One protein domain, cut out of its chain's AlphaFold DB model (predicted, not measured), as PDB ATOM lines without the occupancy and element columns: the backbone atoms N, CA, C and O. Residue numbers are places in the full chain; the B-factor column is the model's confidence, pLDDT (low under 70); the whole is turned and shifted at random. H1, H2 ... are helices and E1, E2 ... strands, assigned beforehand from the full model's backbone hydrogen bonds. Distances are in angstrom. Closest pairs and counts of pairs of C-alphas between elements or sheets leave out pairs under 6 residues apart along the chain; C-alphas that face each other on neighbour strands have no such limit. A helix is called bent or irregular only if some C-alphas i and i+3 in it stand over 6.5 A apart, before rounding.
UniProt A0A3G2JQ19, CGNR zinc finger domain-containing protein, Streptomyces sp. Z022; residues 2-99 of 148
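This is residues 2 to 99 of the 148 residues of the protein "CGNR zinc finger domain-containing protein" of Streptomyces sp. Z022 (UniProt A0A3G2JQ19). A two-stranded hairpin, E1 and E2, reaches away like an arm from a bundle of three helices, H2, H3 and H4, and its tip, residues 66 to 71, sticks out. The shorter helix H1 lies across the end of the bundle where H2 and H4 begin, while residues 94 to 99, of which 94 to 98 belong to H4, stand free at the other end. The printed part has 98 residues with four named helices and two named strands, in the order H1, H2, H3, E1, E2, H4; the sheet E1 - E2 is antiparallel and the class is mixed, helices and strands. The whole is compact, with a radius of gyration of the C-alphas of 14.1 A, and spans 43 by 33 by 23 A.

Find C-alpha 60 at (-15.673, 48.279, 53.851); from there E1, residues 60 to 67, runs 21.1 A. E2, residues 70 to 77, returns over 22.3 A. H4 follows, residues 80 to 98, 27.5 A long, ending at C-alpha 98, (-6.174, 29.269, 56.636). Look back to C-alpha 5 at (-5.224, 53.729, 35.675), where H1, residues 5 to 14, begins its 14.2 A. H2 covers residues 25 to 43 over 26.8 A, and H3 covers residues 46 to 57 over 15.1 A.

Start at the hairpin of E1 and E2, antiparallel at 153 degrees, where N 63 and O 74 are 2.8 A apart and N 72 and O 65 are 2.8 A apart, both within hydrogen-bond range. Its closest C-alphas to H4 are those of Gly 60 and Trp 86, 6.4 A apart. H4 has a kink of 28 degrees near residue 87 and is irregular, with C-alphas 81 and 84 7.2 A apart; H3 is only just irregular, with C-alphas 48 and 51 6.9 A apart. H2, H3 and H4 form an up and down bundle, each helix running against the one before it. H2 is the hub: it touches H4, closest at the C-alphas of Leu 31 and Ala 85, 4.3 A, the same way at a shallow tilt of 19 degrees. H2 and H3, a helical hairpin, touch at the C-alphas of Ala 41 and Ala 49, 4.8 A. H1 and H2 only just touch, with 3 pairs of C-alphas within 8 A, the closest those of Leu 8 and Leu 28, 6.2 A, at a steep tilt of 63 degrees. Every O i to N i+4 pair is within hydrogen-bond range in H1 and H2, against 5 of 8 in H3 and 13 of 15 in H4.

Look for the two C-alphas farthest apart at Gly 44 and Ala 68, 44.1 A. The printed part has no cut and no long link. No printed residue is under 70 in pLDDT, and the mean of the printed part is 94.8.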
ATOM      1  N   LEU A   2       0.423  48.473  38.902       86.56
ATOM      2  CA  LEU A   2      -0.354  49.587  39.482       86.56
ATOM      3  C   LEU A   2       0.376  50.947  39.430       86.56
ATOM      4  O   LEU A   2       0.585  51.569  40.464       86.56
ATOM      5  N   ALA A   3       0.854  51.362  38.254       88.81
ATOM      6  CA  ALA A   3       1.544  52.654  38.081       88.81
ATOM      7  C   ALA A   3       0.641  53.743  37.472       88.81
ATOM      8  O   ALA A   3       0.933  54.928  37.584       88.81
ATOM      9  N   CYS A   4      -0.453  53.338  36.830       93.75
ATOM     10  CA  CYS A   4      -1.434  54.201  36.184       93.75
ATOM     11  C   CYS A   4      -2.804  53.506  36.172       93.75
ATOM     12  O   CYS A   4      -2.918  52.326  36.522       93.75
ATOM     13  N   THR A   5      -3.842  54.230  35.759       94.38
ATOM     14  CA  THR A   5      -5.224  53.729  35.675       94.38
ATOM     15  C   THR A   5      -5.384  52.593  34.667       94.38
ATOM     16  O   THR A   5      -6.120  51.650  34.938       94.38
ATOM     17  N   ASP A   6      -4.632  52.596  33.566       94.50
ATOM     18  CA  ASP A   6      -4.660  51.489  32.594       94.50
ATOM     19  C   ASP A   6      -4.141  50.195  33.226       94.50
ATOM     20  O   ASP A   6      -4.721  49.118  33.097       94.50
ATOM     21  N   GLY A   7      -3.058  50.321  33.991       94.19
ATOM     22  CA  GLY A   7      -2.488  49.216  34.740       94.19
ATOM     23  C   GLY A   7      -3.395  48.716  35.872       94.19
ATOM     24  O   GLY A   7      -3.431  47.512  36.134       94.19
ATOM     25  N   LEU A   8      -4.174  49.610  36.496       95.62
ATOM     26  CA  LEU A   8      -5.281  49.228  37.379       95.62
ATOM     27  C   LEU A   8      -6.354  48.445  36.611       95.62
ATOM     28  O   LEU A   8      -6.792  47.408  37.099       95.62
ATOM     29  N   GLY A   9      -6.739  48.883  35.410       95.94
ATOM     30  CA  GLY A   9      -7.701  48.175  34.562       95.94
ATOM     31  C   GLY A   9      -7.289  46.725  34.281       95.94
ATOM     32  O   GLY A   9      -8.087  45.806  34.457       95.94
ATOM     33  N   VAL A  10      -6.013  46.497  33.949       95.75
ATOM     34  CA  VAL A  10      -5.457  45.141  33.767       95.75
ATOM     35  C   VAL A  10      -5.539  44.318  35.055       95.75
ATOM     36  O   VAL A  10      -5.869  43.129  35.015       95.75
ATOM     37  N   TRP A  11      -5.247  44.934  36.203       95.69
ATOM     38  CA  TRP A  11      -5.327  44.257  37.495       95.69
ATOM     39  C   TRP A  11      -6.771  43.868  37.837       95.69
ATOM     40  O   TRP A  11      -7.009  42.724  38.217       95.69
ATOM     41  N   LEU A  12      -7.741  44.766  37.641       96.06
ATOM     42  CA  LEU A  12      -9.162  44.488  37.876       96.06
ATOM     43  C   LEU A  12      -9.653  43.331  36.998       96.06
ATOM     44  O   LEU A  12     -10.271  42.398  37.508       96.06
ATOM     45  N   ALA A  13      -9.300  43.340  35.710       95.56
ATOM     46  CA  ALA A  13      -9.647  42.263  34.787       95.56
ATOM     47  C   ALA A  13      -9.048  40.917  35.205       95.56
ATOM     48  O   ALA A  13      -9.742  39.902  35.205       95.56
ATOM     49  N   SER A  14      -7.786  40.913  35.638       94.25
ATOM     50  CA  SER A  14      -7.097  39.697  36.092       94.25
ATOM     51  C   SER A  14      -7.704  39.092  37.364       94.25
ATOM     52  O   SER A  14      -7.476  37.917  37.640       94.25
ATOM     53  N   ASN A  15      -8.468  39.875  38.132       93.94
ATOM     54  CA  ASN A  15      -9.136  39.446  39.362       93.94
ATOM     55  C   ASN A  15     -10.661  39.295  39.200       93.94
ATOM     56  O   ASN A  15     -11.355  39.093  40.191       93.94
ATOM     57  N   GLY A  16     -11.197  39.399  37.977       94.75
ATOM     58  CA  GLY A  16     -12.640  39.279  37.729       94.75
ATOM     59  C   GLY A  16     -13.477  40.428  38.306       94.75
ATOM     60  O   GLY A  16     -14.664  40.252  38.545       94.75
ATOM     61  N   LEU A  17     -12.869  41.595  38.532       93.38
ATOM     62  CA  LEU A  17     -13.508  42.768  39.151       93.38
ATOM     63  C   LEU A  17     -13.961  43.827  38.134       93.38
ATOM     64  O   LEU A  17     -14.419  44.908  38.513       93.38
ATOM     65  N   THR A  18     -13.822  43.543  36.838       89.75
ATOM     66  CA  THR A  18     -14.263  44.440  35.762       89.75
ATOM     67  C   THR A  18     -15.765  44.705  35.851       89.75
ATOM     68  O   THR A  18     -16.556  43.789  36.057       89.75
ATOM     69  N   GLY A  19     -16.171  45.962  35.666       84.88
ATOM     70  CA  GLY A  19     -17.576  46.384  35.678       84.88
ATOM     71  C   GLY A  19     -18.121  46.674  37.079       84.88
ATOM     72  O   GLY A  19     -18.837  47.655  37.244       84.88
ATOM     73  N   ALA A  20     -17.720  45.896  38.090       86.69
ATOM     74  CA  ALA A  20     -18.077  46.155  39.488       86.69
ATOM     75  C   ALA A  20     -17.325  47.360  40.078       86.69
ATOM     76  O   ALA A  20     -17.868  48.087  40.908       86.69
ATOM     77  N   HIS A  21     -16.086  47.595  39.630       89.06
ATOM     78  CA  HIS A  21     -15.258  48.709  40.090       89.06
ATOM     79  C   HIS A  21     -14.639  49.465  38.903       89.06
ATOM     80  O   HIS A  21     -13.977  48.844  38.064       89.06
ATOM     81  N   PRO A  22     -14.816  50.797  38.803       86.44
ATOM     82  CA  PRO A  22     -14.204  51.585  37.739       86.44
ATOM     83  C   PRO A  22     -12.696  51.772  37.969       86.44
ATOM     84  O   PRO A  22     -12.236  51.969  39.095       86.44
ATOM     85  N   ALA A  23     -11.919  51.779  36.881       90.50
ATOM     86  CA  ALA A  23     -10.475  52.021  36.904       90.50
ATOM     87  C   ALA A  23     -10.147  53.523  37.063       90.50
ATOM     88  O   ALA A  23      -9.612  54.163  36.160       90.50
ATOM     89  N   GLY A  24     -10.511  54.096  38.213       94.44
ATOM     90  CA  GLY A  24     -10.311  55.511  38.537       94.44
ATOM     91  C   GLY A  24      -9.011  55.806  39.294       94.44
ATOM     92  O   GLY A  24      -8.380  54.921  39.873       94.44
ATOM     93  N   ALA A  25      -8.629  57.087  39.338       95.69
ATOM     94  CA  ALA A  25      -7.435  57.542  40.053       95.69
ATOM     95  C   ALA A  25      -7.523  57.321  41.577       95.69
ATOM     96  O   ALA A  25      -6.512  57.024  42.206       95.69
ATOM     97  N   GLU A  26      -8.714  57.439  42.169       96.56
ATOM     98  CA  GLU A  26      -8.955  57.143  43.592       96.56
ATOM     99  C   GLU A  26      -8.743  55.667  43.907       96.56
ATOM    100  O   GLU A  26      -7.916  55.335  44.753       96.56
ATOM    101  N   ALA A  27      -9.385  54.780  43.143       96.31
ATOM    102  CA  ALA A  27      -9.208  53.339  43.289       96.31
ATOM    103  C   ALA A  27      -7.740  52.916  43.110       96.31
ATOM    104  O   ALA A  27      -7.253  52.054  43.840       96.31
ATOM    105  N   LEU A  28      -7.004  53.559  42.194       97.69
ATOM    106  CA  LEU A  28      -5.566  53.329  42.036       97.69
ATOM    107  C   LEU A  28      -4.790  53.717  43.300       97.69
ATOM    108  O   LEU A  28      -3.945  52.943  43.746       97.69
ATOM    109  N   ARG A  29      -5.067  54.890  43.886       97.38
ATOM    110  CA  ARG A  29      -4.411  55.334  45.128       97.38
ATOM    111  C   ARG A  29      -4.708  54.386  46.285       97.38
ATOM    112  O   ARG A  29      -3.771  53.949  46.949       97.38
ATOM    113  N   HIS A  30      -5.971  54.019  46.484       97.56
ATOM    114  CA  HIS A  30      -6.375  53.107  47.557       97.56
ATOM    115  C   HIS A  30      -5.750  51.720  47.386       97.56
ATOM    116  O   HIS A  30      -5.227  51.151  48.342       97.56
ATOM    117  N   LEU A  31      -5.718  51.188  46.159       97.69
ATOM    118  CA  LEU A  31      -5.101  49.889  45.897       97.69
ATOM    119  C   LEU A  31      -3.572  49.924  46.065       97.69
ATOM    120  O   LEU A  31      -2.986  48.945  46.525       97.69
ATOM    121  N   CYS A  32      -2.915  51.039  45.738       97.25
ATOM    122  CA  CYS A  32      -1.494  51.234  46.040       97.25
ATOM    123  C   CYS A  32      -1.226  51.279  47.552       97.25
ATOM    124  O   CYS A  32      -0.300  50.605  47.999       97.25
ATOM    125  N   ALA A  33      -2.059  51.977  48.330       96.69
ATOM    126  CA  ALA A  33      -1.956  51.994  49.789       96.69
ATOM    127  C   ALA A  33      -2.156  50.590  50.388       96.69
ATOM    128  O   ALA A  33      -1.372  50.150  51.225       96.69
ATOM    129  N   ALA A  34      -3.143  49.834  49.894       97.44
ATOM    130  CA  ALA A  34      -3.342  48.444  50.301       97.44
ATOM    131  C   ALA A  34      -2.151  47.555  49.942       97.44
ATOM    132  O   ALA A  34      -1.727  46.742  50.759       97.44
ATOM    133  N   ARG A  35      -1.562  47.722  48.753       96.31
ATOM    134  CA  ARG A  35      -0.337  47.005  48.381       96.31
ATOM    135  C   ARG A  35       0.789  47.288  49.374       96.31
ATOM    136  O   ARG A  35       1.445  46.347  49.792       96.31
ATOM    137  N   GLU A  36       1.013  48.545  49.743       94.88
ATOM    138  CA  GLU A  36       2.062  48.925  50.699       94.88
ATOM    139  C   GLU A  36       1.816  48.326  52.089       94.88
ATOM    140  O   GLU A  36       2.728  47.731  52.663       94.88
ATOM    141  N   ALA A  37       0.577  48.385  52.585       96.31
ATOM    142  CA  ALA A  37       0.182  47.753  53.842       96.31
ATOM    143  C   ALA A  37       0.402  46.230  53.822       96.31
ATOM    144  O   ALA A  37       0.965  45.663  54.757       96.31
ATOM    145  N   LEU A  38       0.009  45.564  52.732       95.50
ATOM    146  CA  LEU A  38       0.185  44.122  52.567       95.50
ATOM    147  C   LEU A  38       1.655  43.728  52.422       95.50
ATOM    148  O   LEU A  38       2.055  42.717  52.988       95.50
ATOM    149  N   THR A  39       2.465  44.520  51.716       94.00
ATOM    150  CA  THR A  39       3.921  44.335  51.646       94.00
ATOM    151  C   THR A  39       4.539  44.424  53.042       94.00
ATOM    152  O   THR A  39       5.260  43.514  53.441       94.00
ATOM    153  N   ALA A  40       4.182  45.441  53.832       93.94
ATOM    154  CA  ALA A  40       4.639  45.550  55.216       93.94
ATOM    155  C   ALA A  40       4.210  44.346  56.078       93.94
ATOM    156  O   ALA A  40       4.962  43.926  56.954       93.94
ATOM    157  N   ALA A  41       3.034  43.767  55.816       93.88
ATOM    158  CA  ALA A  41       2.525  42.607  56.546       93.88
ATOM    159  C   ALA A  41       3.234  41.293  56.196       93.88
ATOM    160  O   ALA A  41       3.431  40.459  57.078       93.88
ATOM    161  N   VAL A  42       3.606  41.086  54.929       92.25
ATOM    162  CA  VAL A  42       4.288  39.852  54.496       92.25
ATOM    163  C   VAL A  42       5.795  39.883  54.740       92.25
ATOM    164  O   VAL A  42       6.372  38.830  55.000       92.25
ATOM    165  N   ASP A  43       6.417  41.064  54.681       91.19
ATOM    166  CA  ASP A  43       7.865  41.232  54.865       91.19
ATOM    167  C   ASP A  43       8.252  41.593  56.311       91.19
ATOM    168  O   ASP A  43       9.401  41.406  56.715       91.19
ATOM    169  N   GLY A  44       7.313  42.147  57.082       89.31
ATOM    170  CA  GLY A  44       7.538  42.681  58.423       89.31
ATOM    171  C   GLY A  44       6.871  41.879  59.539       89.31
ATOM    172  O   GLY A  44       6.541  40.702  59.398       89.31
ATOM    173  N   SER A  45       6.684  42.529  60.692       86.50
ATOM    174  CA  SER A  45       5.961  41.928  61.816       86.50
ATOM    175  C   SER A  45       4.452  42.197  61.716       86.50
ATOM    176  O   SER A  45       4.051  43.326  61.403       86.50
ATOM    177  N   PRO A  46       3.589  41.218  62.059       83.50
ATOM    178  CA  PRO A  46       2.143  41.430  62.112       83.50
ATOM    179  C   PRO A  46       1.737  42.608  63.003       83.50
ATOM    180  O   PRO A  46       0.818  43.343  62.665       83.50
ATOM    181  N   GLN A  47       2.446  42.834  64.113       88.81
ATOM    182  CA  GLN A  47       2.148  43.912  65.059       88.81
ATOM    183  C   GLN A  47       2.316  45.302  64.437       88.81
ATOM    184  O   GLN A  47       1.530  46.200  64.721       88.81
ATOM    185  N   GLN A  48       3.328  45.488  63.588       90.00
ATOM    186  CA  GLN A  48       3.574  46.770  62.923       90.00
ATOM    187  C   GLN A  48       2.666  46.975  61.711       90.00
ATOM    188  O   GLN A  48       2.293  48.106  61.408       90.00
ATOM    189  N   ALA A  49       2.313  45.894  61.017       92.25
ATOM    190  CA  ALA A  49       1.510  45.973  59.808       92.25
ATOM    191  C   ALA A  49      -0.003  45.999  60.070       92.25
ATOM    192  O   ALA A  49      -0.736  46.555  59.254       92.25
ATOM    193  N   ALA A  50      -0.474  45.443  61.193       95.44
ATOM    194  CA  ALA A  50      -1.899  45.370  61.517       95.44
ATOM    195  C   ALA A  50      -2.614  46.731  61.414       95.44
ATOM    196  O   ALA A  50      -3.591  46.798  60.674       95.44
ATOM    197  N   PRO A  51      -2.103  47.846  61.983       97.75
ATOM    198  CA  PRO A  51      -2.762  49.146  61.841       97.75
ATOM    199  C   PRO A  51      -2.889  49.625  60.387       97.75
ATOM    200  O   PRO A  51      -3.853  50.303  60.044       97.75
ATOM    201  N   LEU A  52      -1.928  49.278  59.521       97.31
ATOM    202  CA  LEU A  52      -1.947  49.657  58.104       97.31
ATOM    203  C   LEU A  52      -2.996  48.855  57.329       97.31
ATOM    204  O   LEU A  52      -3.701  49.404  56.486       97.31
ATOM    205  N   VAL A  53      -3.103  47.556  57.617       97.69
ATOM    206  CA  VAL A  53      -4.113  46.682  57.007       97.69
ATOM    207  C   VAL A  53      -5.508  47.058  57.511       97.69
ATOM    208  O   VAL A  53      -6.432  47.192  56.709       97.69
ATOM    209  N   ASP A  54      -5.651  47.316  58.811       97.88
ATOM    210  CA  ASP A  54      -6.912  47.720  59.433       97.88
ATOM    211  C   ASP A  54      -7.401  49.077  58.914       97.88
ATOM    212  O   ASP A  54      -8.599  49.252  58.693       97.88
ATOM    213  N   ALA A  55      -6.490  50.015  58.624       98.06
ATOM    214  CA  ALA A  55      -6.842  51.285  57.993       98.06
ATOM    215  C   ALA A  55      -7.515  51.091  56.623       98.06
ATOM    216  O   ALA A  55      -8.478  51.783  56.314       98.06
ATOM    217  N   VAL A  56      -7.064  50.119  55.819       98.25
ATOM    218  CA  VAL A  56      -7.727  49.766  54.550       98.25
ATOM    219  C   VAL A  56      -9.075  49.092  54.814       98.25
ATOM    220  O   VAL A  56     -10.072  49.410  54.164       98.25
ATOM    221  N   LEU A  57      -9.118  48.166  55.776       98.06
ATOM    222  CA  LEU A  57     -10.324  47.404  56.105       98.06
ATOM    223  C   LEU A  57     -11.443  48.269  56.698       98.06
ATOM    224  O   LEU A  57     -12.610  47.918  56.544       98.06
ATOM    225  N   ALA A  58     -11.120  49.418  57.292       98.12
ATOM    226  CA  ALA A  58     -12.095  50.371  57.818       98.12
ATOM    227  C   ALA A  58     -13.042  50.955  56.745       98.12
ATOM    228  O   ALA A  58     -14.099  51.488  57.083       98.12
ATOM    229  N   HIS A  59     -12.701  50.840  55.456       97.94
ATOM    230  CA  HIS A  59     -13.484  51.398  54.345       97.94
ATOM    231  C   HIS A  59     -14.521  50.442  53.735       97.94
ATOM    232  O   HIS A  59     -15.195  50.787  52.761       97.94
ATOM    233  N   GLY A  60     -14.688  49.251  54.306       96.69
ATOM    234  CA  GLY A  60     -15.673  48.279  53.851       96.69
ATOM    235  C   GLY A  60     -16.088  47.323  54.957       96.69
ATOM    236  O   GLY A  60     -15.460  47.233  56.009       96.69
ATOM    237  N   ARG A  61     -17.170  46.592  54.720       96.88
ATOM    238  CA  ARG A  61     -17.678  45.578  55.648       96.88
ATOM    239  C   ARG A  61     -18.290  44.418  54.886       96.88
ATOM    240  O   ARG A  61     -18.719  44.582  53.748       96.88
ATOM    241  N   ILE A  62     -18.379  43.265  55.541       96.62
ATOM    242  CA  ILE A  62     -19.218  42.167  55.064       96.62
ATOM    243  C   ILE A  62     -20.624  42.357  55.613       96.62
ATOM    244  O   ILE A  62     -20.822  42.468  56.824       96.62
ATOM    245  N   ARG A  63     -21.602  42.380  54.714       95.88
ATOM    246  CA  ARG A  63     -23.019  42.384  55.045       95.88
ATOM    247  C   ARG A  63     -23.590  40.999  54.768       95.88
ATOM    248  O   ARG A  63     -23.672  40.577  53.618       95.88
ATOM    249  N   ALA A  64     -24.026  40.319  55.823       96.56
ATOM    250  CA  ALA A  64     -24.812  39.103  55.686       96.56
ATOM    251  C   ALA A  64     -26.224  39.441  55.177       96.56
ATOM    252  O   ALA A  64     -26.847  40.416  55.614       96.56
ATOM    253  N   ARG A  65     -26.736  38.629  54.256       95.12
ATOM    254  CA  ARG A  65     -28.101  38.691  53.735       95.12
ATOM    255  C   ARG A  65     -28.702  37.292  53.712       95.12
ATOM    256  O   ARG A  65     -27.988  36.302  53.620       95.12
ATOM    257  N   LEU A  66     -30.025  37.221  53.786       96.38
ATOM    258  CA  LEU A  66     -30.778  36.003  53.509       96.38
ATOM    259  C   LEU A  66     -31.485  36.190  52.165       96.38
ATOM    260  O   LEU A  66     -32.299  37.106  52.035       96.38
ATOM    261  N   THR A  67     -31.154  35.359  51.176       95.56
ATOM    262  CA  THR A  67     -31.817  35.315  49.863       95.56
ATOM    263  C   THR A  67     -32.667  34.048  49.739       95.56
ATOM    264  O   THR A  67     -32.683  33.209  50.644       95.56
ATOM    265  N   ALA A  68     -33.397  33.896  48.629       96.12
ATOM    266  CA  ALA A  68     -34.183  32.687  48.369       96.12
ATOM    267  C   ALA A  68     -33.298  31.429  48.232       96.12
ATOM    268  O   ALA A  68     -33.749  30.317  48.493       96.12
ATOM    269  N   GLU A  69     -32.029  31.616  47.869       95.06
ATOM    270  CA  GLU A  69     -31.016  30.576  47.688       95.06
ATOM    271  C   GLU A  69     -30.261  30.243  48.987       95.06
ATOM    272  O   GLU A  69     -29.505  29.273  49.025       95.06
ATOM    273  N   GLY A  70     -30.471  31.021  50.056       95.94
ATOM    274  CA  GLY A  70     -29.847  30.822  51.361       95.94
ATOM    275  C   GLY A  70     -29.103  32.056  51.885       95.94
ATOM    276  O   GLY A  70     -29.269  33.164  51.371       95.94
ATOM    277  N   PRO A  71     -28.314  31.903  52.964       96.69
ATOM    278  CA  PRO A  71     -27.506  32.993  53.487       96.69
ATOM    279  C   PRO A  71     -26.363  33.333  52.523       96.69
ATOM    280  O   PRO A  71     -25.640  32.448  52.063       96.69
ATOM    281  N   THR A  72     -26.173  34.622  52.259       96.25
ATOM    282  CA  THR A  72     -25.075  35.156  51.450       96.25
ATOM    283  C   THR A  72     -24.322  36.238  52.217       96.25
ATOM    284  O   THR A  72     -24.863  36.903  53.101       96.25
ATOM    285  N   GLU A  73     -23.049  36.416  51.882       95.25
ATOM    286  CA  GLU A  73     -22.216  37.499  52.392       95.25
ATOM    287  C   GLU A  73     -21.785  38.379  51.224       95.25
ATOM    288  O   GLU A  73     -21.225  37.896  50.241       95.25
ATOM    289  N   GLU A  74     -22.040  39.680  51.338       92.94
ATOM    290  CA  GLU A  74     -21.717  40.652  50.299       92.94
ATOM    291  C   GLU A  74     -20.828  41.762  50.868       92.94
ATOM    292  O   GLU A  74     -21.161  42.350  51.904       92.94
ATOM    293  N   PRO A  75     -19.702  42.085  50.210       95.31
ATOM    294  CA  PRO A  75     -18.932  43.276  50.529       95.31
ATOM    295  C   PRO A  75     -19.753  44.545  50.274       95.31
ATOM    296  O   PRO A  75     -20.369  44.703  49.221       95.31
ATOM    297  N   GLU A  76     -19.731  45.468  51.228       95.00
ATOM    298  CA  GLU A  76     -20.405  46.761  51.145       95.00
ATOM    299  C   GLU A  76     -19.410  47.883  51.461       95.00
ATOM    300  O   GLU A  76     -18.653  47.805  52.434       95.00
ATOM    301  N   PHE A  77     -19.428  48.935  50.641       94.88
ATOM    302  CA  PHE A  77     -18.502  50.065  50.715       94.88
ATOM    303  C   PHE A  77     -19.288  51.375  50.742       94.88
ATOM    304  O   PHE A  77     -20.213  51.551  49.952       94.88
ATOM    305  N   ALA A  78     -18.911  52.303  51.625       91.81
ATOM    306  CA  ALA A  78     -19.467  53.659  51.597       91.81
ATOM    307  C   ALA A  78     -18.952  54.440  50.376       91.81
ATOM    308  O   ALA A  78     -19.709  55.152  49.724       91.81
ATOM    309  N   ASP A  79     -17.672  54.251  50.052       94.94
ATOM    310  CA  ASP A  79     -17.035  54.739  48.835       94.94
ATOM    311  C   ASP A  79     -16.608  53.528  47.976       94.94
ATOM    312  O   ASP A  79     -15.693  52.793  48.362       94.94
ATOM    313  N   PRO A  80     -17.244  53.303  46.807       94.25
ATOM    314  CA  PRO A  80     -16.923  52.186  45.916       94.25
ATOM    315  C   PRO A  80     -15.472  52.149  45.421       94.25
ATOM    316  O   PRO A  80     -15.003  51.084  45.000       94.25
ATOM    317  N   SER A  81     -14.749  53.275  45.462       95.69
ATOM    318  CA  SER A  81     -13.345  53.351  45.044       95.69
ATOM    319  C   SER A  81     -12.413  52.534  45.953       95.69
ATOM    320  O   SER A  81     -11.343  52.108  45.516       95.69
ATOM    321  N   TRP A  82     -12.826  52.252  47.193       97.50
ATOM    322  CA  TRP A  82     -12.091  51.390  48.124       97.50
ATOM    323  C   TRP A  82     -12.257  49.899  47.848       97.50
ATOM    324  O   TRP A  82     -11.438  49.110  48.317       97.50
ATOM    325  N   GLY A  83     -13.268  49.499  47.072       97.12
ATOM    326  CA  GLY A  83     -13.624  48.094  46.867       97.12
ATOM    327  C   GLY A  83     -12.443  47.188  46.495       97.12
ATOM    328  O   GLY A  83     -12.183  46.227  47.219       97.12
ATOM    329  N   PRO A  84     -11.651  47.502  45.450       97.31
ATOM    330  CA  PRO A  84     -10.496  46.689  45.062       97.31
ATOM    331  C   PRO A  84      -9.435  46.553  46.164       97.31
ATOM    332  O   PRO A  84      -8.899  45.467  46.387       97.31
ATOM    333  N   ALA A  85      -9.141  47.656  46.857       97.81
ATOM    334  CA  ALA A  85      -8.159  47.714  47.935       97.81
ATOM    335  C   ALA A  85      -8.606  46.878  49.142       97.81
ATOM    336  O   ALA A  85      -7.848  46.061  49.666       97.81
ATOM    337  N   TRP A  86      -9.869  47.044  49.529       98.31
ATOM    338  CA  TRP A  86     -10.491  46.328  50.631       98.31
ATOM    339  C   TRP A  86     -10.586  44.826  50.354       98.31
ATOM    340  O   TRP A  86     -10.217  44.022  51.208       98.31
ATOM    341  N   LEU A  87     -11.006  44.430  49.146       97.81
ATOM    342  CA  LEU A  87     -11.074  43.023  48.738       97.81
ATOM    343  C   LEU A  87      -9.697  42.356  48.812       97.81
ATOM    344  O   LEU A  87      -9.586  41.258  49.352       97.81
ATOM    345  N   ALA A  88      -8.640  43.034  48.352       97.44
ATOM    346  CA  ALA A  88      -7.276  42.523  48.461       97.44
ATOM    347  C   ALA A  88      -6.850  42.310  49.928       97.44
ATOM    348  O   ALA A  88      -6.320  41.248  50.265       97.44
ATOM    349  N   ALA A  89      -7.128  43.277  50.810       98.00
ATOM    350  CA  ALA A  89      -6.847  43.157  52.242       98.00
ATOM    351  C   ALA A  89      -7.659  42.025  52.901       98.00
ATOM    352  O   ALA A  89      -7.113  41.211  53.646       98.00
ATOM    353  N   ARG A  90      -8.949  41.899  52.571       97.69
ATOM    354  CA  ARG A  90      -9.823  40.836  53.087       97.69
ATOM    355  C   ARG A  90      -9.392  39.447  52.621       97.69
ATOM    356  O   ARG A  90      -9.447  38.505  53.415       97.69
ATOM    357  N   SER A  91      -8.966  39.309  51.365       96.94
ATOM    358  CA  SER A  91      -8.398  38.063  50.843       96.94
ATOM    359  C   SER A  91      -7.100  37.697  51.557       96.94
ATOM    360  O   SER A  91      -6.887  36.527  51.855       96.94
ATOM    361  N   TYR A  92      -6.250  38.668  51.894       96.62
ATOM    362  CA  TYR A  92      -5.065  38.398  52.705       96.62
ATOM    363  C   TYR A  92      -5.422  37.855  54.098       96.62
ATOM    364  O   TYR A  92      -4.840  36.855  54.517       96.62
ATOM    365  N   LEU A  93      -6.429  38.427  54.772       96.31
ATOM    366  CA  LEU A  93      -6.920  37.883  56.044       96.31
ATOM    367  C   LEU A  93      -7.466  36.451  55.908       96.31
ATOM    368  O   LEU A  93      -7.237  35.629  56.795       96.31
ATOM    369  N   ASP A  94      -8.144  36.125  54.799       96.19
ATOM    370  CA  ASP A  94      -8.567  34.744  54.514       96.19
ATOM    371  C   ASP A  94      -7.360  33.797  54.463       96.19
ATOM    372  O   ASP A  94      -7.334  32.783  55.160       96.19
ATOM    373  N   LEU A  95      -6.317  34.161  53.713       96.25
ATOM    374  CA  LEU A  95      -5.096  33.361  53.614       96.25
ATOM    375  C   LEU A  95      -4.402  33.186  54.971       96.25
ATOM    376  O   LEU A  95      -3.976  32.072  55.290       96.25
ATOM    377  N   LEU A  96      -4.329  34.250  55.778       94.44
ATOM    378  CA  LEU A  96      -3.784  34.195  57.137       94.44
ATOM    379  C   LEU A  96      -4.577  33.251  58.038       94.44
ATOM    380  O   LEU A  96      -3.979  32.492  58.791       94.44
ATOM    381  N   SER A  97      -5.908  33.276  57.955       95.69
ATOM    382  CA  SER A  97      -6.759  32.410  58.778       95.69
ATOM    383  C   SER A  97      -6.623  30.928  58.416       95.69
ATOM    384  O   SER A  97      -6.810  30.058  59.263       95.69
ATOM    385  N   ARG A  98      -6.272  30.634  57.159       95.75
ATOM    386  CA  ARG A  98      -6.174  29.269  56.636       95.75
ATOM    387  C   ARG A  98      -4.847  28.593  56.957       95.75
ATOM    388  O   ARG A  98      -4.855  27.441  57.373       95.75
ATOM    389  N   ALA A  99      -3.732  29.258  56.658       95.06
ATOM    390  CA  ALA A  99      -2.383  28.710  56.818       95.06
ATOM    391  C   ALA A  99      -1.339  29.823  56.602       95.06
ATOM    392  O   ALA A  99      -0.844  29.987  55.478       95.06
TER     393      ALA A  99